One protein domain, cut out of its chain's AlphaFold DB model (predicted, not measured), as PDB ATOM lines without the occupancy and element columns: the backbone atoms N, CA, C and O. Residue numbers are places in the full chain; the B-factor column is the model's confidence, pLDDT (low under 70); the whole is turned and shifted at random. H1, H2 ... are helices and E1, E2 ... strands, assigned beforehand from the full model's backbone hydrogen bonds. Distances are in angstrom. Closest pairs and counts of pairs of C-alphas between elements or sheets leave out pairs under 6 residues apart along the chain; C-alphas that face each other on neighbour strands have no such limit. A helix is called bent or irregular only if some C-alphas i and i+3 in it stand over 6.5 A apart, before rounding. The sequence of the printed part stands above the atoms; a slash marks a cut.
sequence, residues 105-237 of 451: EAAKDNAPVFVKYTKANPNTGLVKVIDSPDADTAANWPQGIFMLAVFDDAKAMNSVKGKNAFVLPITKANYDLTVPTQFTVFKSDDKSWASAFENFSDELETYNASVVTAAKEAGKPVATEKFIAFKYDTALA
ATOM      1  N   GLU A 105       5.928 -27.748  39.160       88.81
ATOM      2  CA  GLU A 105       5.291 -26.732  38.317       88.81
ATOM      3  C   GLU A 105       5.200 -27.162  36.840       88.81
ATOM      4  O   GLU A 105       4.272 -26.765  36.135       88.81
ATOM      5  N   ALA A 106       6.116 -28.012  36.363       89.75
ATOM      6  CA  ALA A 106       6.062 -28.569  35.010       89.75
ATOM      7  C   ALA A 106       4.973 -29.648  34.847       89.75
ATOM      8  O   ALA A 106       4.468 -29.831  33.739       89.75
ATOM      9  N   ALA A 107       4.566 -30.325  35.929       89.00
ATOM     10  CA  ALA A 107       3.615 -31.440  35.893       89.00
ATOM     11  C   ALA A 107       2.280 -31.077  35.222       89.00
ATOM     12  O   ALA A 107       1.775 -31.834  34.394       89.00
ATOM     13  N   LYS A 108       1.739 -29.888  35.519       87.50
ATOM     14  CA  LYS A 108       0.479 -29.398  34.930       87.50
ATOM     15  C   LYS A 108       0.551 -29.310  33.404       87.50
ATOM     16  O   LYS A 108      -0.398 -29.670  32.714       87.50
ATOM     17  N   ASP A 109       1.665 -28.805  32.896       88.75
ATOM     18  CA  ASP A 109       1.863 -28.567  31.469       88.75
ATOM     19  C   ASP A 109       2.255 -29.845  30.724       88.75
ATOM     20  O   ASP A 109       1.911 -30.021  29.555       88.75
ATOM     21  N   ASN A 110       2.920 -30.763  31.423       91.88
ATOM     22  CA  ASN A 110       3.260 -32.082  30.918       91.88
ATOM     23  C   ASN A 110       2.052 -33.025  30.875       91.88
ATOM     24  O   ASN A 110       2.002 -33.864  29.982       91.88
ATOM     25  N   ALA A 111       1.071 -32.905  31.779       93.19
ATOM     26  CA  ALA A 111      -0.030 -33.869  31.875       93.19
ATOM     27  C   ALA A 111      -0.742 -34.127  30.525       93.19
ATOM     28  O   ALA A 111      -0.811 -35.290  30.123       93.19
ATOM     29  N   PRO A 112      -1.159 -33.115  29.732       93.69
ATOM     30  CA  PRO A 112      -1.741 -33.359  28.407       93.69
ATOM     31  C   PRO A 112      -0.776 -34.034  27.421       93.69
ATOM     32  O   PRO A 112      -1.201 -34.814  26.569       93.69
ATOM     33  N   VAL A 113       0.526 -33.751  27.514       93.94
ATOM     34  CA  VAL A 113       1.550 -34.361  26.652       93.94
ATOM     35  C   VAL A 113       1.725 -35.841  26.995       93.94
ATOM     36  O   VAL A 113       1.755 -36.678  26.097       93.94
ATOM     37  N   PHE A 114       1.745 -36.183  28.284       95.00
ATOM     38  CA  PHE A 114       1.795 -37.569  28.748       95.00
ATOM     39  C   PHE A 114       0.528 -38.356  28.394       95.00
ATOM     40  O   PHE A 114       0.627 -39.538  28.068       95.00
ATOM     41  N   VAL A 115      -0.653 -37.724  28.376       96.00
ATOM     42  CA  VAL A 115      -1.877 -38.373  27.866       96.00
ATOM     43  C   VAL A 115      -1.730 -38.732  26.392       96.00
ATOM     44  O   VAL A 115      -2.000 -39.869  26.008       96.00
ATOM     45  N   LYS A 116      -1.259 -37.793  25.563       95.62
ATOM     46  CA  LYS A 116      -0.989 -38.067  24.143       95.62
ATOM     47  C   LYS A 116       0.021 -39.193  23.978       95.62
ATOM     48  O   LYS A 116      -0.204 -40.069  23.151       95.62
ATOM     49  N   TYR A 117       1.093 -39.173  24.765       95.75
ATOM     50  CA  TYR A 117       2.126 -40.199  24.735       95.75
ATOM     51  C   TYR A 117       1.565 -41.576  25.082       95.75
ATOM     52  O   TYR A 117       1.712 -42.498  24.294       95.75
ATOM     53  N   THR A 118       0.830 -41.695  26.187       95.19
ATOM     54  CA  THR A 118       0.244 -42.969  26.637       95.19
ATOM     55  C   THR A 118      -0.768 -43.513  25.626       95.19
ATOM     56  O   THR A 118      -0.783 -44.703  25.338       95.19
ATOM     57  N   LYS A 119      -1.583 -42.644  25.012       94.94
ATOM     58  CA  LYS A 119      -2.511 -43.050  23.943       94.94
ATOM     59  C   LYS A 119      -1.790 -43.456  22.652       94.94
ATOM     60  O   LYS A 119      -2.310 -44.278  21.907       94.94
ATOM     61  N   ALA A 120      -0.625 -42.872  22.369       94.12
ATOM     62  CA  ALA A 120       0.171 -43.187  21.184       94.12
ATOM     63  C   ALA A 120       1.132 -44.375  21.391       94.12
ATOM     64  O   ALA A 120       1.540 -44.997  20.412       94.12
ATOM     65  N   ASN A 121       1.483 -44.680  22.642       94.12
ATOM     66  CA  ASN A 121       2.335 -45.781  23.081       94.12
ATOM     67  C   ASN A 121       1.682 -46.510  24.277       94.12
ATOM     68  O   ASN A 121       2.125 -46.350  25.417       94.12
ATOM     69  N   PRO A 122       0.622 -47.307  24.051       90.44
ATOM     70  CA  PRO A 122      -0.144 -47.937  25.133       90.44
ATOM     71  C   PRO A 122       0.648 -48.981  25.932       90.44
ATOM     72  O   PRO A 122       0.236 -49.349  27.027       90.44
ATOM     73  N   ASN A 123       1.786 -49.444  25.407       89.12
ATOM     74  CA  ASN A 123       2.632 -50.455  26.039       89.12
ATOM     75  C   ASN A 123       3.753 -49.851  26.903       89.12
ATOM     76  O   ASN A 123       4.636 -50.586  27.342       89.12
ATOM     77  N   THR A 124       3.758 -48.528  27.122       91.06
ATOM     78  CA  THR A 124       4.771 -47.874  27.960       91.06
ATOM     79  C   THR A 124       4.768 -48.447  29.379       91.06
ATOM     80  O   THR A 124       3.734 -48.516  30.043       91.06
ATOM     81  N   GLY A 125       5.942 -48.855  29.867       87.12
ATOM     82  CA  GLY A 125       6.117 -49.308  31.252       87.12
ATOM     83  C   GLY A 125       6.349 -48.158  32.237       87.12
ATOM     84  O   GLY A 125       6.332 -48.361  33.453       87.12
ATOM     85  N   LEU A 126       6.580 -46.952  31.717       90.44
ATOM     86  CA  LEU A 126       7.056 -45.797  32.473       90.44
ATOM     87  C   LEU A 126       5.957 -44.780  32.787       90.44
ATOM     88  O   LEU A 126       6.215 -43.805  33.495       90.44
ATOM     89  N   VAL A 127       4.731 -45.009  32.307       94.12
ATOM     90  CA  VAL A 127       3.554 -44.198  32.633       94.12
ATOM     91  C   VAL A 127       2.408 -45.103  33.069       94.12
ATOM     92  O   VAL A 127       2.041 -46.037  32.365       94.12
ATOM     93  N   LYS A 128       1.813 -44.813  34.227       94.62
ATOM     94  CA  LYS A 128       0.624 -45.500  34.744       94.62
ATOM     95  C   LYS A 128      -0.534 -44.523  34.862       94.62
ATOM     96  O   LYS A 128      -0.383 -43.456  35.448       94.62
ATOM     97  N   VAL A 129      -1.689 -44.895  34.322       95.25
ATOM     98  CA  VAL A 129      -2.932 -44.135  34.492       95.25
ATOM     99  C   VAL A 129      -3.638 -44.660  35.734       95.25
ATOM    100  O   VAL A 129      -3.854 -45.865  35.848       95.25
ATOM    101  N   ILE A 130      -3.944 -43.772  36.677       94.94
ATOM    102  CA  ILE A 130      -4.655 -44.108  37.913       94.94
ATOM    103  C   ILE A 130      -5.828 -43.149  38.066       94.94
ATOM    104  O   ILE A 130      -5.654 -41.928  38.057       94.94
ATOM    105  N   ASP A 131      -7.016 -43.721  38.225       94.50
ATOM    106  CA  ASP A 131      -8.241 -42.970  38.456       94.50
ATOM    107  C   ASP A 131      -8.325 -42.544  39.924       94.50
ATOM    108  O   ASP A 131      -8.261 -43.370  40.833       94.50
ATOM    109  N   SER A 132      -8.460 -41.236  40.138       91.75
ATOM    110  CA  SER A 132      -8.678 -40.575  41.426       91.75
ATOM    111  C   SER A 132      -7.813 -41.120  42.579       91.75
ATOM    112  O   SER A 132      -8.365 -41.534  43.602       91.75
ATOM    113  N   PRO A 133      -6.466 -41.118  42.459       93.25
ATOM    114  CA  PRO A 133      -5.599 -41.558  43.547       93.25
ATOM    115  C   PRO A 133      -5.771 -40.657  44.769       93.25
ATOM    116  O   PRO A 133      -5.930 -39.437  44.648       93.25
ATOM    117  N   ASP A 134      -5.684 -41.251  45.955       90.38
ATOM    118  CA  ASP A 134      -5.684 -40.493  47.195       90.38
ATOM    119  C   ASP A 134      -4.385 -39.679  47.372       90.38
ATOM    120  O   ASP A 134      -3.363 -39.862  46.700       90.38
ATOM    121  N   ALA A 135      -4.450 -38.739  48.312       88.19
ATOM    122  CA  ALA A 135      -3.385 -37.800  48.624       88.19
ATOM    123  C   ALA A 135      -2.063 -38.457  49.049       88.19
ATOM    124  O   ALA A 135      -1.003 -37.898  48.747       88.19
ATOM    125  N   ASP A 136      -2.124 -39.587  49.752       89.75
ATOM    126  CA  ASP A 136      -0.961 -40.251  50.334       89.75
ATOM    127  C   ASP A 136      -0.292 -41.157  49.302       89.75
ATOM    128  O   ASP A 136       0.935 -41.133  49.168       89.75
ATOM    129  N   THR A 137      -1.084 -41.865  48.493       90.81
ATOM    130  CA  THR A 137      -0.596 -42.607  47.323       90.81
ATOM    131  C   THR A 137       0.140 -41.680  46.359       90.81
ATOM    132  O   THR A 137       1.247 -41.986  45.914       90.81
ATOM    133  N   ALA A 138      -0.425 -40.503  46.071       90.69
ATOM    134  CA  ALA A 138       0.221 -39.526  45.202       90.69
ATOM    135  C   ALA A 138       1.509 -38.940  45.806       90.69
ATOM    136  O   ALA A 138       2.489 -38.734  45.090       90.69
ATOM    137  N   ALA A 139       1.538 -38.672  47.114       90.25
ATOM    138  CA  ALA A 139       2.731 -38.147  47.776       90.25
ATOM    139  C   ALA A 139       3.890 -39.157  47.747       90.25
ATOM    140  O   ALA A 139       5.023 -38.787  47.432       90.25
ATOM    141  N   ASN A 140       3.592 -40.432  48.002       91.56
ATOM    142  CA  ASN A 140       4.583 -41.504  48.133       91.56
ATOM    143  C   ASN A 140       4.872 -42.256  46.823       91.56
ATOM    144  O   ASN A 140       5.551 -43.283  46.839       91.56
ATOM    145  N   TRP A 141       4.371 -41.762  45.687       93.12
ATOM    146  CA  TRP A 141       4.557 -42.403  44.389       93.12
ATOM    147  C   TRP A 141       6.051 -42.574  44.031       93.12
ATOM    148  O   TRP A 141       6.829 -41.621  44.197       93.12
ATOM    149  N   PRO A 142       6.477 -43.758  43.542       90.00
ATOM    150  CA  PRO A 142       7.881 -44.042  43.254       90.00
ATOM    151  C   PRO A 142       8.463 -43.123  42.176       90.00
ATOM    152  O   PRO A 142       7.794 -42.732  41.220       90.00
ATOM    153  N   GLN A 143       9.754 -42.816  42.310       84.81
ATOM    154  CA  GLN A 143      10.497 -42.095  41.277       84.81
ATOM    155  C   GLN A 143      10.759 -42.998  40.066       84.81
ATOM    156  O   GLN A 143      10.906 -44.211  40.202       84.81
ATOM    157  N   GLY A 144      10.847 -42.394  38.880       85.00
ATOM    158  CA  GLY A 144      11.175 -43.083  37.628       85.00
ATOM    159  C   GLY A 144       9.972 -43.621  36.848       85.00
ATOM    160  O   GLY A 144      10.125 -43.935  35.674       85.00
ATOM    161  N   ILE A 145       8.781 -43.666  37.454       90.56
ATOM    162  CA  ILE A 145       7.521 -44.005  36.777       90.56
ATOM    163  C   ILE A 145       6.570 -42.829  36.948       90.56
ATOM    164  O   ILE A 145       6.329 -42.402  38.072       90.56
ATOM    165  N   PHE A 146       5.999 -42.315  35.866       94.00
ATOM    166  CA  PHE A 146       5.000 -41.251  35.925       94.00
ATOM    167  C   PHE A 146       3.602 -41.809  36.214       94.00
ATOM    168  O   PHE A 146       3.199 -42.824  35.652       94.00
ATOM    169  N   MET A 147       2.839 -41.122  37.061       94.88
ATOM    170  CA  MET A 147       1.417 -41.360  37.290       94.88
ATOM    171  C   MET A 147       0.595 -40.277  36.596       94.88
ATOM    172  O   MET A 147       0.665 -39.110  36.974       94.88
ATOM    173  N   LEU A 148      -0.232 -40.660  35.628       95.38
ATOM    174  CA  LEU A 148      -1.341 -39.839  35.146       95.38
ATOM    175  C   LEU A 148      -2.517 -40.014  36.107       95.38
ATOM    176  O   LEU A 148      -3.226 -41.015  36.051       95.38
ATOM    177  N   ALA A 149      -2.688 -39.047  37.005       95.38
ATOM    178  CA  ALA A 149      -3.748 -39.051  38.005       95.38
ATOM    179  C   ALA A 149      -5.002 -38.387  37.423       95.38
ATOM    180  O   ALA A 149      -5.042 -37.160  37.272       95.38
ATOM    181  N   VAL A 150      -5.999 -39.195  37.058       95.50
ATOM    182  CA  VAL A 150      -7.214 -38.747  36.368       95.50
ATOM    183  C   VAL A 150      -8.325 -38.514  37.384       95.50
ATOM    184  O   VAL A 150      -8.773 -39.446  38.034       95.50
ATOM    185  N   PHE A 151      -8.779 -37.271  37.522       94.50
ATOM    186  CA  PHE A 151      -9.831 -36.889  38.469       94.50
ATOM    187  C   PHE A 151     -11.116 -36.494  37.751       94.50
ATOM    188  O   PHE A 151     -11.067 -35.879  36.686       94.50
ATOM    189  N   ASP A 152     -12.270 -36.748  38.362       91.88
ATOM    190  CA  ASP A 152     -13.559 -36.356  37.780       91.88
ATOM    191  C   ASP A 152     -13.714 -34.829  37.667       91.88
ATOM    192  O   ASP A 152     -14.237 -34.326  36.670       91.88
ATOM    193  N   ASP A 153     -13.195 -34.072  38.641       88.50
ATOM    194  CA  ASP A 153     -13.267 -32.611  38.659       88.50
ATOM    195  C   ASP A 153     -11.953 -31.922  39.082       88.50
ATOM    196  O   ASP A 153     -11.010 -32.520  39.608       88.50
ATOM    197  N   ALA A 154     -11.886 -30.608  38.838       87.31
ATOM    198  CA  ALA A 154     -10.702 -29.802  39.131       87.31
ATOM    199  C   ALA A 154     -10.451 -29.598  40.639       87.31
ATOM    200  O   ALA A 154      -9.332 -29.268  41.035       87.31
ATOM    201  N   LYS A 155     -11.473 -29.758  41.488       87.25
ATOM    202  CA  LYS A 155     -11.355 -29.592  42.939       87.25
ATOM    203  C   LYS A 155     -10.664 -30.809  43.551       87.25
ATOM    204  O   LYS A 155      -9.721 -30.624  44.318       87.25
ATOM    205  N   ALA A 156     -11.070 -32.016  43.163       84.25
ATOM    206  CA  ALA A 156     -10.433 -33.272  43.549       84.25
ATOM    207  C   ALA A 156      -8.962 -33.305  43.108       84.25
ATOM    208  O   ALA A 156      -8.074 -33.622  43.902       84.25
ATOM    209  N   MET A 157      -8.691 -32.833  41.889       87.44
ATOM    210  CA  MET A 157      -7.347 -32.716  41.321       87.44
ATOM    211  C   MET A 157      -6.379 -31.860  42.165       87.44
ATOM    212  O   MET A 157      -5.180 -32.138  42.222       87.44
ATOM    213  N   ASN A 158      -6.871 -30.823  42.853       85.88
ATOM    214  CA  ASN A 158      -6.022 -29.947  43.669       85.88
ATOM    215  C   ASN A 158      -5.425 -30.652  44.900       85.88
ATOM    216  O   ASN A 158      -4.424 -30.176  45.431       85.88
ATOM    217  N   SER A 159      -5.996 -31.777  45.339       83.81
ATOM    218  CA  SER A 159      -5.546 -32.512  46.532       83.81
ATOM    219  C   SER A 159      -4.161 -33.161  46.387       83.81
ATOM    220  O   SER A 159      -3.485 -33.396  47.392       83.81
ATOM    221  N   VAL A 160      -3.716 -33.416  45.152       84.38
ATOM    222  CA  VAL A 160      -2.428 -34.065  44.838       84.38
ATOM    223  C   VAL A 160      -1.412 -33.119  44.193       84.38
ATOM    224  O   VAL A 160      -0.253 -33.482  43.982       84.38
ATOM    225  N   LYS A 161      -1.827 -31.889  43.870       80.06
ATOM    226  CA  LYS A 161      -1.002 -30.928  43.139       80.06
ATOM    227  C   LYS A 161       0.240 -30.546  43.947       80.06
ATOM    228  O   LYS A 161       0.141 -30.139  45.100       80.06
ATOM    229  N   GLY A 162       1.408 -30.630  43.310       78.31
ATOM    230  CA  GLY A 162       2.672 -30.174  43.894       78.31
ATOM    231  C   GLY A 162       3.237 -31.064  45.002       78.31
ATOM    232  O   GLY A 162       4.149 -30.634  45.699       78.31
ATOM    233  N   LYS A 163       2.713 -32.284  45.174       80.56
ATOM    234  CA  LYS A 163       3.219 -33.237  46.174       80.56
ATOM    235  C   LYS A 163       4.386 -34.080  45.664       80.56
ATOM    236  O   LYS A 163       5.278 -34.411  46.438       80.56
ATOM    237  N   ASN A 164       4.385 -34.424  44.377       87.88
ATOM    238  CA  ASN A 164       5.373 -35.315  43.773       87.88
ATOM    239  C   ASN A 164       5.574 -34.968  42.284       87.88
ATOM    240  O   ASN A 164       4.614 -34.666  41.579       87.88
ATOM    241  N   ALA A 165       6.824 -34.997  41.805       86.25
ATOM    242  CA  ALA A 165       7.209 -34.612  40.438       86.25
ATOM    243  C   ALA A 165       6.747 -35.612  39.381       86.25
ATOM    244  O   ALA A 165       6.592 -35.250  38.218       86.25
ATOM    245  N   PHE A 166       6.533 -36.858  39.790       90.81
ATOM    246  CA  PHE A 166       6.101 -37.934  38.913       90.81
ATOM    247  C   PHE A 166       4.578 -38.043  38.841       90.81
ATOM    248  O   PHE A 166       4.070 -38.881  38.106       90.81
ATOM    249  N   VAL A 167       3.838 -37.193  39.557       93.38
ATOM    250  CA  VAL A 167       2.374 -37.190  39.543       93.38
ATOM    251  C   VAL A 167       1.860 -36.064  38.662       93.38
ATOM    252  O   VAL A 167       2.104 -34.886  38.913       93.38
ATOM    253  N   LEU A 168       1.125 -36.450  37.625       94.25
ATOM    254  CA  LEU A 168       0.612 -35.599  36.563       94.25
ATOM    255  C   LEU A 168      -0.919 -35.529  36.674       94.25
ATOM    256  O   LEU A 168      -1.620 -36.360  36.092       94.25
ATOM    257  N   PRO A 169      -1.454 -34.576  37.453       94.00
ATOM    258  CA  PRO A 169      -2.889 -34.448  37.649       94.00
ATOM    259  C   PRO A 169      -3.590 -33.910  36.395       94.00
ATOM    260  O   PRO A 169      -3.167 -32.903  35.820       94.00
ATOM    261  N   ILE A 170      -4.695 -34.545  36.000       94.50
ATOM    262  CA  ILE A 170      -5.549 -34.106  34.891       94.50
ATOM    263  C   ILE A 170      -7.021 -34.410  35.185       94.50
ATOM    264  O   ILE A 170      -7.344 -35.361  35.890       94.50
ATOM    265  N   THR A 171      -7.936 -33.606  34.641       94.88
ATOM    266  CA  THR A 171      -9.367 -33.924  34.699       94.88
ATOM    267  C   THR A 171      -9.733 -34.977  33.658       94.88
ATOM    268  O   THR A 171      -9.178 -34.983  32.559       94.88
ATOM    269  N   LYS A 172     -10.725 -35.814  33.959       94.31
ATOM    270  CA  LYS A 172     -11.245 -36.848  33.060       94.31
ATOM    271  C   LYS A 172     -11.704 -36.273  31.723       94.31
ATOM    272  O   LYS A 172     -11.272 -36.736  30.676       94.31
ATOM    273  N   ALA A 173     -12.434 -35.156  31.754       93.56
ATOM    274  CA  ALA A 173     -12.834 -34.439  30.544       93.56
ATOM    275  C   ALA A 173     -11.635 -34.057  29.654       93.56
ATOM    276  O   ALA A 173     -11.667 -34.260  28.442       93.56
ATOM    277  N   ASN A 174     -10.550 -33.540  30.242       93.06
ATOM    278  CA  ASN A 174      -9.351 -33.190  29.480       93.06
ATOM    279  C   ASN A 174      -8.578 -34.432  29.024       93.06
ATOM    280  O   ASN A 174      -8.027 -34.422  27.926       93.06
ATOM    281  N   TYR A 175      -8.534 -35.490  29.837       94.69
ATOM    282  CA  TYR A 175      -7.923 -36.765  29.474       94.69
ATOM    283  C   TYR A 175      -8.603 -37.367  28.241       94.69
ATOM    284  O   TYR A 175      -7.929 -37.698  27.265       94.69
ATOM    285  N   ASP A 176      -9.932 -37.437  28.240       93.94
ATOM    286  CA  ASP A 176     -10.721 -38.034  27.163       93.94
ATOM    287  C   ASP A 176     -10.581 -37.245  25.857       93.94
ATOM    288  O   ASP A 176     -10.260 -37.825  24.817       93.94
ATOM    289  N   LEU A 177     -10.700 -35.913  25.926       94.50
ATOM    290  CA  LEU A 177     -10.576 -35.014  24.772       94.50
ATOM    291  C   LEU A 177      -9.158 -34.951  24.185       94.50
ATOM    292  O   LEU A 177      -8.979 -34.579  23.024       94.50
ATOM    293  N   THR A 178      -8.131 -35.279  24.970       94.06
ATOM    294  CA  THR A 178      -6.741 -35.175  24.524       94.06
ATOM    295  C   THR A 178      -6.355 -36.389  23.690       94.06
ATOM    296  O   THR A 178      -6.218 -37.492  24.212       94.06
ATOM    297  N   VAL A 179      -6.134 -36.193  22.392       92.06
ATOM    298  CA  VAL A 179      -5.744 -37.254  21.449       92.06
ATOM    299  C   VAL A 179      -4.458 -36.845  20.722       92.06
ATOM    300  O   VAL A 179      -4.320 -35.672  20.355       92.06
ATOM    301  N   PRO A 180      -3.483 -37.758  20.540       91.06
ATOM    302  CA  PRO A 180      -2.292 -37.474  19.751       91.06
ATOM    303  C   PRO A 180      -2.652 -37.295  18.272       91.06
ATOM    304  O   PRO A 180      -3.514 -37.988  17.732       91.06
ATOM    305  N   THR A 181      -1.962 -36.389  17.585       91.62
ATOM    306  CA  THR A 181      -2.016 -36.335  16.120       91.62
ATOM    307  C   THR A 181      -1.346 -37.586  15.537       91.62
ATOM    308  O   THR A 181      -0.457 -38.174  16.159       91.62
ATOM    309  N   GLN A 182      -1.755 -38.019  14.341       91.06
ATOM    310  CA  GLN A 182      -1.080 -39.125  13.660       91.06
ATOM    311  C   GLN A 182       0.410 -38.794  13.463       91.06
ATOM    312  O   GLN A 182       0.745 -37.661  13.126       91.06
ATOM    313  N   PHE A 183       1.288 -39.780  13.667       92.50
ATOM    314  CA  PHE A 183       2.743 -39.620  13.568       92.50
ATOM    315  C   PHE A 183       3.316 -38.529  14.487       92.50
ATOM    316  O   PHE A 183       4.083 -37.666  14.055       92.50
ATOM    317  N   THR A 184       2.929 -38.551  15.763       94.25
ATOM    318  CA  THR A 184       3.483 -37.637  16.769       94.25
ATOM    319  C   THR A 184       4.773 -38.195  17.358       94.25
ATOM    320  O   THR A 184       4.776 -39.300  17.886       94.25
ATOM    321  N   VAL A 185       5.847 -37.407  17.328       93.69
ATOM    322  CA  VAL A 185       7.056 -37.639  18.128       93.69
ATOM    323  C   VAL A 185       7.026 -36.788  19.390       93.69
ATOM    324  O   VAL A 185       6.491 -35.677  19.395       93.69
ATOM    325  N   PHE A 186       7.651 -37.280  20.451       93.06
ATOM    326  CA  PHE A 186       7.719 -36.599  21.738       93.06
ATOM    327  C   PHE A 186       9.168 -36.291  22.082       93.06
ATOM    328  O   PHE A 186      10.006 -37.187  22.134       93.06
ATOM    329  N   LYS A 187       9.488 -35.016  22.288       88.62
ATOM    330  CA  LYS A 187      10.863 -34.549  22.516       88.62
ATOM    331  C   LYS A 187      10.925 -33.627  23.722       88.62
ATOM    332  O   LYS A 187       9.899 -33.144  24.183       88.62
ATOM    333  N   SER A 188      12.123 -33.317  24.201       84.69
ATOM    334  CA  SER A 188      12.333 -32.177  25.091       84.69
ATOM    335  C   SER A 188      13.383 -31.252  24.492       84.69
ATOM    336  O   SER A 188      14.434 -31.706  24.051       84.69
ATOM    337  N   ASP A 189      13.095 -29.949  24.480       75.62
ATOM    338  CA  ASP A 189      14.088 -28.927  24.121       75.62
ATOM    339  C   ASP A 189      15.057 -28.652  25.289       75.62
ATOM    340  O   ASP A 189      16.062 -27.957  25.132       75.62
ATOM    341  N   ASP A 190      14.750 -29.177  26.478       79.50
ATOM    342  CA  ASP A 190      15.572 -29.046  27.671       79.50
ATOM    343  C   ASP A 190      16.605 -30.174  27.734       79.50
ATOM    344  O   ASP A 190      16.266 -31.343  27.929       79.50
ATOM    345  N   LYS A 191      17.887 -29.814  27.645       77.25
ATOM    346  CA  LYS A 191      19.005 -30.766  27.756       77.25
ATOM    347  C   LYS A 191      19.015 -31.523  29.084       77.25
ATOM    348  O   LYS A 191      19.567 -32.615  29.157       77.25
ATOM    349  N   SER A 192      18.408 -30.960  30.128       83.81
ATOM    350  CA  SER A 192      18.332 -31.600  31.438       83.81
ATOM    351  C   SER A 192      17.360 -32.782  31.454       83.81
ATOM    352  O   SER A 192      17.445 -33.591  32.374       83.81
ATOM    353  N   TRP A 193      16.468 -32.917  30.459       87.38
ATOM    354  CA  TRP A 193      15.493 -34.010  30.384       87.38
ATOM    355  C   TRP A 193      16.163 -35.381  30.396       87.38
ATOM    356  O   TRP A 193      15.855 -36.187  31.268       87.38
ATOM    357  N   ALA A 194      17.131 -35.604  29.500       85.88
ATOM    358  CA  ALA A 194      17.838 -36.880  29.390       85.88
ATOM    359  C   ALA A 194      18.502 -37.284  30.712       85.88
ATOM    360  O   ALA A 194      18.366 -38.411  31.168       85.88
ATOM    361  N   SER A 195      19.134 -36.324  31.393       84.44
ATOM    362  CA  SER A 195      19.751 -36.564  32.702       84.44
ATOM    363  C   SER A 195      18.753 -36.715  33.856       84.44
ATOM    364  O   SER A 195      19.094 -37.284  34.889       84.44
ATOM    365  N   ALA A 196      17.549 -36.151  33.730       84.88
ATOM    366  CA  ALA A 196      16.521 -36.210  34.766       84.88
ATOM    367  C   ALA A 196      15.662 -37.478  34.654       84.88
ATOM    368  O   ALA A 196      15.171 -37.964  35.672       84.88
ATOM    369  N   PHE A 197      15.490 -38.000  33.437       88.88
ATOM    370  CA  PHE A 197      14.597 -39.107  33.101       88.88
ATOM    371  C   PHE A 197      15.256 -40.041  32.069       88.88
ATOM    372  O   PHE A 197      14.769 -40.178  30.948       88.88
ATOM    373  N   GLU A 198      16.376 -40.664  32.442       87.38
ATOM    374  CA  GLU A 198      17.225 -41.486  31.557       87.38
ATOM    375  C   GLU A 198      16.440 -42.622  30.882       87.38
ATOM    376  O   GLU A 198      16.234 -42.577  29.672       87.38
ATOM    377  N   ASN A 199      15.848 -43.530  31.666       88.25
ATOM    378  CA  ASN A 199      15.044 -44.646  31.141       88.25
ATOM    379  C   ASN A 199      13.906 -44.188  30.215       88.25
ATOM    380  O   ASN A 199      13.578 -44.846  29.232       88.25
ATOM    381  N   PHE A 200      13.280 -43.050  30.536       90.69
ATOM    382  CA  PHE A 200      12.209 -42.496  29.710       90.69
ATOM    383  C   PHE A 200      12.746 -41.957  28.391       90.69
ATOM    384  O   PHE A 200      12.090 -42.072  27.362       90.69
ATOM    385  N   SER A 201      13.945 -41.384  28.403       89.44
ATOM    386  CA  SER A 201      14.582 -40.851  27.205       89.44
ATOM    387  C   SER A 201      14.930 -41.964  26.220       89.44
ATOM    388  O   SER A 201      14.622 -41.816  25.040       89.44
ATOM    389  N   ASP A 202      15.428 -43.103  26.703       90.00
ATOM    390  CA  ASP A 202      15.705 -44.280  25.867       90.00
ATOM    391  C   ASP A 202      14.423 -44.841  25.215       90.00
ATOM    392  O   ASP A 202      14.391 -45.150  24.014       90.00
ATOM    393  N   GLU A 203      13.325 -44.920  25.980       92.94
ATOM    394  CA  GLU A 203      12.016 -45.338  25.455       92.94
ATOM    395  C   GLU A 203      11.495 -44.346  24.399       92.94
ATOM    396  O   GLU A 203      11.002 -44.752  23.342       92.94
ATOM    397  N   LEU A 204      11.640 -43.040  24.646       92.31
ATOM    398  CA  LEU A 204      11.249 -41.998  23.697       92.31
ATOM    399  C   LEU A 204      12.058 -42.045  22.404       92.31
ATOM    400  O   LEU A 204      11.482 -41.839  21.336       92.31
ATOM    401  N   GLU A 205      13.367 -42.279  22.465       92.00
ATOM    402  CA  GLU A 205      14.208 -42.386  21.269       92.00
ATOM    403  C   GLU A 205      13.756 -43.547  20.383       92.00
ATOM    404  O   GLU A 205      13.522 -43.355  19.184       92.00
ATOM    405  N   THR A 206      13.531 -44.712  20.993       93.31
ATOM    406  CA  THR A 206      13.033 -45.908  20.304       93.31
ATOM    407  C   THR A 206      11.658 -45.656  19.678       93.31
ATOM    408  O   THR A 206      11.458 -45.879  18.478       93.31
ATOM    409  N   TYR A 207      10.718 -45.120  20.462       94.94
ATOM    410  CA  TYR A 207       9.382 -44.758  19.993       94.94
ATOM    411  C   TYR A 207       9.445 -43.770  18.821       94.94
ATOM    412  O   TYR A 207       8.890 -44.020  17.749       94.94
ATOM    413  N   ASN A 208      10.176 -42.668  18.977       95.50
ATOM    414  CA  ASN A 208      10.273 -41.626  17.961       95.50
ATOM    415  C   ASN A 208      10.892 -42.138  16.656       95.50
ATOM    416  O   ASN A 208      10.425 -41.758  15.583       95.50
ATOM    417  N   ALA A 209      11.917 -42.993  16.720       95.25
ATOM    418  CA  ALA A 209      12.545 -43.574  15.533       95.25
ATOM    419  C   ALA A 209      11.547 -44.407  14.708       95.25
ATOM    420  O   ALA A 209      11.488 -44.274  13.479       95.25
ATOM    421  N   SER A 210      10.709 -45.204  15.384       95.31
ATOM    422  CA  SER A 210       9.645 -45.977  14.734       95.31
ATOM    423  C   SER A 210       8.596 -45.074  14.076       95.31
ATOM    424  O   SER A 210       8.241 -45.275  12.916       95.31
ATOM    425  N   VAL A 211       8.167 -44.013  14.770       95.62
ATOM    426  CA  VAL A 211       7.166 -43.069  14.263       95.62
ATOM    427  C   VAL A 211       7.684 -42.302  13.051       95.62
ATOM    428  O   VAL A 211       6.954 -42.138  12.076       95.62
ATOM    429  N   VAL A 212       8.940 -41.844  13.082       95.06
ATOM    430  CA  VAL A 212       9.562 -41.129  11.955       95.06
ATOM    431  C   VAL A 212       9.664 -42.033  10.730       95.06
ATOM    432  O   VAL A 212       9.360 -41.588   9.622       95.06
ATOM    433  N   THR A 213      10.053 -43.295  10.923       96.19
ATOM    434  CA  THR A 213      10.108 -44.288   9.842       96.19
ATOM    435  C   THR A 213       8.720 -44.504   9.237       96.19
ATOM    436  O   THR A 213       8.547 -44.307   8.036       96.19
ATOM    437  N   ALA A 214       7.708 -44.765  10.070       94.75
ATOM    438  CA  ALA A 214       6.332 -44.969   9.618       94.75
ATOM    439  C   ALA A 214       5.738 -43.730   8.918       94.75
ATOM    440  O   ALA A 214       5.020 -43.850   7.926       94.75
ATOM    441  N   ALA A 215       6.049 -42.520   9.393       95.06
ATOM    442  CA  ALA A 215       5.605 -41.275   8.768       95.06
ATOM    443  C   ALA A 215       6.219 -41.083   7.376       95.06
ATOM    444  O   ALA A 215       5.528 -40.686   6.436       95.06
ATOM    445  N   LYS A 216       7.514 -41.399   7.246       94.44
ATOM    446  CA  LYS A 216       8.248 -41.340   5.981       94.44
ATOM    447  C   LYS A 216       7.683 -42.335   4.967       94.44
ATOM    448  O   LYS A 216       7.465 -41.952   3.823       94.44
ATOM    449  N   GLU A 217       7.410 -43.568   5.388       95.44
ATOM    450  CA  GLU A 217       6.767 -44.595   4.554       95.44
ATOM    451  C   GLU A 217       5.358 -44.180   4.118       95.44
ATOM    452  O   GLU A 217       4.979 -44.370   2.965       95.44
ATOM    453  N   ALA A 218       4.602 -43.534   5.009       94.62
ATOM    454  CA  ALA A 218       3.269 -43.019   4.716       94.62
ATOM    455  C   ALA A 218       3.257 -41.694   3.926       94.62
ATOM    456  O   ALA A 218       2.176 -41.175   3.643       94.62
ATOM    457  N   GLY A 219       4.420 -41.104   3.614       92.56
ATOM    458  CA  GLY A 219       4.521 -39.799   2.949       92.56
ATOM    459  C   GLY A 219       3.862 -38.651   3.727       92.56
ATOM    460  O   GLY A 219       3.410 -37.675   3.129       92.56
ATOM    461  N   LYS A 220       3.754 -38.775   5.055       92.81
ATOM    462  CA  LYS A 220       3.037 -37.838   5.928       92.81
ATOM    463  C   LYS A 220       3.998 -37.052   6.826       92.81
ATOM    464  O   LYS A 220       5.065 -37.552   7.182       92.81
ATOM    465  N   PRO A 221       3.641 -35.813   7.209       89.62
ATOM    466  CA  PRO A 221       4.463 -35.021   8.110       89.62
ATOM    467  C   PRO A 221       4.442 -35.597   9.529       89.62
ATOM    468  O   PRO A 221       3.457 -36.194   9.962       89.62
ATOM    469  N   VAL A 222       5.525 -35.356  10.263       90.75
ATOM    470  CA  VAL A 222       5.653 -35.708  11.681       90.75
ATOM    471  C   VAL A 222       5.184 -34.534  12.538       90.75
ATOM    472  O   VAL A 222       5.688 -33.417  12.398       90.75
ATOM    473  N   ALA A 223       4.246 -34.781  13.452       90.50
ATOM    474  CA  ALA A 223       3.879 -33.824  14.496       90.50
ATOM    475  C   ALA A 223       4.860 -33.933  15.674       90.50
ATOM    476  O   ALA A 223       5.412 -34.999  15.919       90.50
ATOM    477  N   THR A 224       5.107 -32.851  16.416       89.69
ATOM    478  CA  THR A 224       6.002 -32.875  17.589       89.69
ATOM    479  C   THR A 224       5.297 -32.320  18.817       89.69
ATOM    480  O   THR A 224       4.787 -31.203  18.790       89.69
ATOM    481  N   GLU A 225       5.341 -33.073  19.908       90.50
ATOM    482  CA  GLU A 225       4.951 -32.621  21.241       90.50
ATOM    483  C   GLU A 225       6.192 -32.499  22.133       90.50
ATOM    484  O   GLU A 225       7.175 -33.225  21.960       90.50
ATOM    485  N   LYS A 226       6.163 -31.548  23.071       89.12
ATOM    486  CA  LYS A 226       7.332 -31.185  23.878       89.12
ATOM    487  C   LYS A 226       7.095 -31.435  25.358       89.12
ATOM    488  O   LYS A 226       6.157 -30.883  25.928       89.12
ATOM    489  N   PHE A 227       7.990 -32.187  25.979       90.12
ATOM    490  CA  PHE A 227       8.075 -32.313  27.423       90.12
ATOM    491  C   PHE A 227       8.938 -31.216  28.041       90.12
ATOM    492  O   PHE A 227       9.919 -30.744  27.453       90.12
ATOM    493  N   ILE A 228       8.590 -30.850  29.269       89.75
ATOM    494  CA  ILE A 228       9.262 -29.833  30.069       89.75
ATOM    495  C   ILE A 228       9.915 -30.522  31.262       89.75
ATOM    496  O   ILE A 228       9.202 -31.063  32.104       89.75
ATOM    497  N   ALA A 229      11.245 -30.493  31.375       89.31
ATOM    498  CA  ALA A 229      11.885 -31.054  32.566       89.31
ATOM    499  C   ALA A 229      11.682 -30.127  33.771       89.31
ATOM    500  O   ALA A 229      11.260 -30.575  34.831       89.31
ATOM    501  N   PHE A 230      11.927 -28.823  33.598       90.81
ATOM    502  CA  PHE A 230      11.832 -27.840  34.677       90.81
ATOM    503  C   PHE A 230      11.187 -26.532  34.210       90.81
ATOM    504  O   PHE A 230      11.457 -26.035  33.115       90.81
ATOM    505  N   LYS A 231      10.387 -25.908  35.079       90.50
ATOM    506  CA  LYS A 231       9.901 -24.533  34.897       90.50
ATOM    507  C   LYS A 231      10.896 -23.505  35.432       90.50
ATOM    508  O   LYS A 231      10.677 -22.905  36.483       90.50
ATOM    509  N   TYR A 232      11.980 -23.279  34.690       88.75
ATOM    510  CA  TYR A 232      13.074 -22.379  35.086       88.75
ATOM    511  C   TYR A 232      12.631 -20.952  35.428       88.75
ATOM    512  O   TYR A 232      13.171 -20.355  36.355       88.75
ATOM    513  N   ASP A 233      11.614 -20.422  34.744       89.25
ATOM    514  CA  ASP A 233      11.104 -19.064  34.985       89.25
ATOM    515  C   ASP A 233      10.501 -18.894  36.401       89.25
ATOM    516  O   ASP A 233      10.347 -17.776  36.889       89.25
ATOM    517  N   THR A 234      10.220 -19.995  37.115       91.19
ATOM    518  CA  THR A 234       9.754 -19.968  38.513       91.19
ATOM    519  C   THR A 234      10.887 -19.814  39.532       91.19
ATOM    520  O   THR A 234      10.609 -19.601  40.710       91.19
ATOM    521  N   ALA A 235      12.156 -19.856  39.112       92.69
ATOM    522  CA  ALA A 235      13.327 -19.797  39.989       92.69
ATOM    523  C   ALA A 235      13.297 -18.630  40.985       92.69
ATOM    524  O   ALA A 235      13.486 -18.832  42.185       92.69
ATOM    525  N   LEU A 236      12.997 -17.418  40.506       91.31
ATOM    526  CA  LEU A 236      12.895 -16.249  41.377       91.31
ATOM    527  C   LEU A 236      11.755 -16.409  42.391       91.31
ATOM    528  O   LEU A 236      11.955 -16.148  43.573       91.31
ATOM    529  N   ALA A 237      10.587 -16.887  41.958       90.88
ATOM    530  CA  ALA A 237       9.456 -17.126  42.851       90.88
ATOM    531  C   ALA A 237       9.797 -18.160  43.938       90.88
ATOM    532  O   ALA A 237       9.445 -17.954  45.097       90.88
TER     533      ALA A 237
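Overview. This is residues 105 to 237 of the 451 residues of an uncharacterized protein of Planctomycetes bacterium GWF2_42_9 (UniProt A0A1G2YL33). Two small parallel sheets, E1 E2 E3 and E4 E5, stand with one kinked helix, H1, between them, so that H1 is the core; the long helix H6 runs beside E4 on the second sheet. Short helices sit around the three-stranded sheet, with H4 on the same face as H1 and H3 on the opposite face, and the last helix, H7, lies farthest from the mean of the C-alphas. The printed part has 133 residues with seven named helices and five named strands, in the order H1 E1 H2 E2 H3 E3 H4 E4 H5 H6 E5 H7. The sheets run E1, E2, E3 and E4, E5, each with parallel strands, and the class is mixed, helices and strands. The whole is compact, with a radius of gyration of the C-alphas of 15.1 A, and spans 46 by 32 by 25 A.

Arrangement. The largest sheet holds E1, residues 127 to 131, E2, residues 146 to 151, and E3, residues 167 to 171, with E2 the inner strand. E1 and E2 are parallel at 22 degrees, with N 128 and O 146 within hydrogen-bond range at 2.8 A. E2 and E3 are parallel at 27 degrees, with N 149 and O 168 within hydrogen-bond range at 3.0 A. H1, residues 105 to 120, is on this sheet at a height over the sheet of 8.0 A and runs across the strands, at 90 degrees to E1 on the local plane. Its closest C-alphas to E3 are those of Ala 111 and Leu 168, 5.0 A apart. H4, residues 172 to 177, is on the same face as H1 and stands up from the sheet, its line rising 65 degrees. H1, with residues 112 to 115 alone, only just touches H4, with 3 pairs of C-alphas within 8 A, the closest being those of Val 115 and Tyr 175 at 6.5 A. H3, residues 154 to 157, is on the opposite face and lies only just over E3, with 3 of its C-alphas there. H2, residues 135 to 139, only grazes the sheet with residues 137 to 139. E1, H2, E2 and E2, H3, E3 are strand-helix-strand units, two parallel neighbour strands with a helix between, each with a right-handed crossover. In the second sheet E4, residues 184 to 188, and E5, residues 223 to 227, are parallel at 32 degrees, with N 185 and O 223 within hydrogen-bond range at 2.8 A. The closest C-alphas of H1 and E5 are those of Asn 110 and Phe 227, 6.0 A apart. H5, residues 192 to 196, and H6, residues 198 to 217, complete the unit E4, H5 H6, E5; they only just touch, with 3 pairs of C-alphas within 8 A, only at the corner, closest at Ala 194 and Ser 201, 5.6 A. The closest C-alphas of E4 and H6 are those of Val 185 and Asn 208, 5.1 A. H7, residues 232 to 237, touches no helix. Every O i to N i+4 pair is within hydrogen-bond range in H2, H4, H5 and H6, against 9 of 12 in H1 and 0 of 2 in H7, where 2 of 3 O i to N i+3 pairs are; H3 is too short for an i+4 pair.

Along the chain. H1 measures 24.3 A and begins at C-alpha 105, (5.291, -26.732, 38.317). It has a kink of 42 degrees near residue 112 and is only just irregular, with C-alphas 109 and 112 at 6.7 A; H7 is irregular, with C-alphas 233 and 236 at 7.2 A. H6, the longest helix, measures 29.1 A and ends at C-alpha 217, (6.767, -44.595, 4.554). E2, the longest strand, measures 15.7 A. H7 ends at C-alpha 237, (9.456, -17.126, 42.851).

Size, cuts and confidence. The C-alphas farthest apart are those of Asp 136 and Gly 219, 47.7 A. The printed part has no cut, and no link is long. The mean pLDDT of the printed part is 90.8, and no printed residue is under 70 in this model.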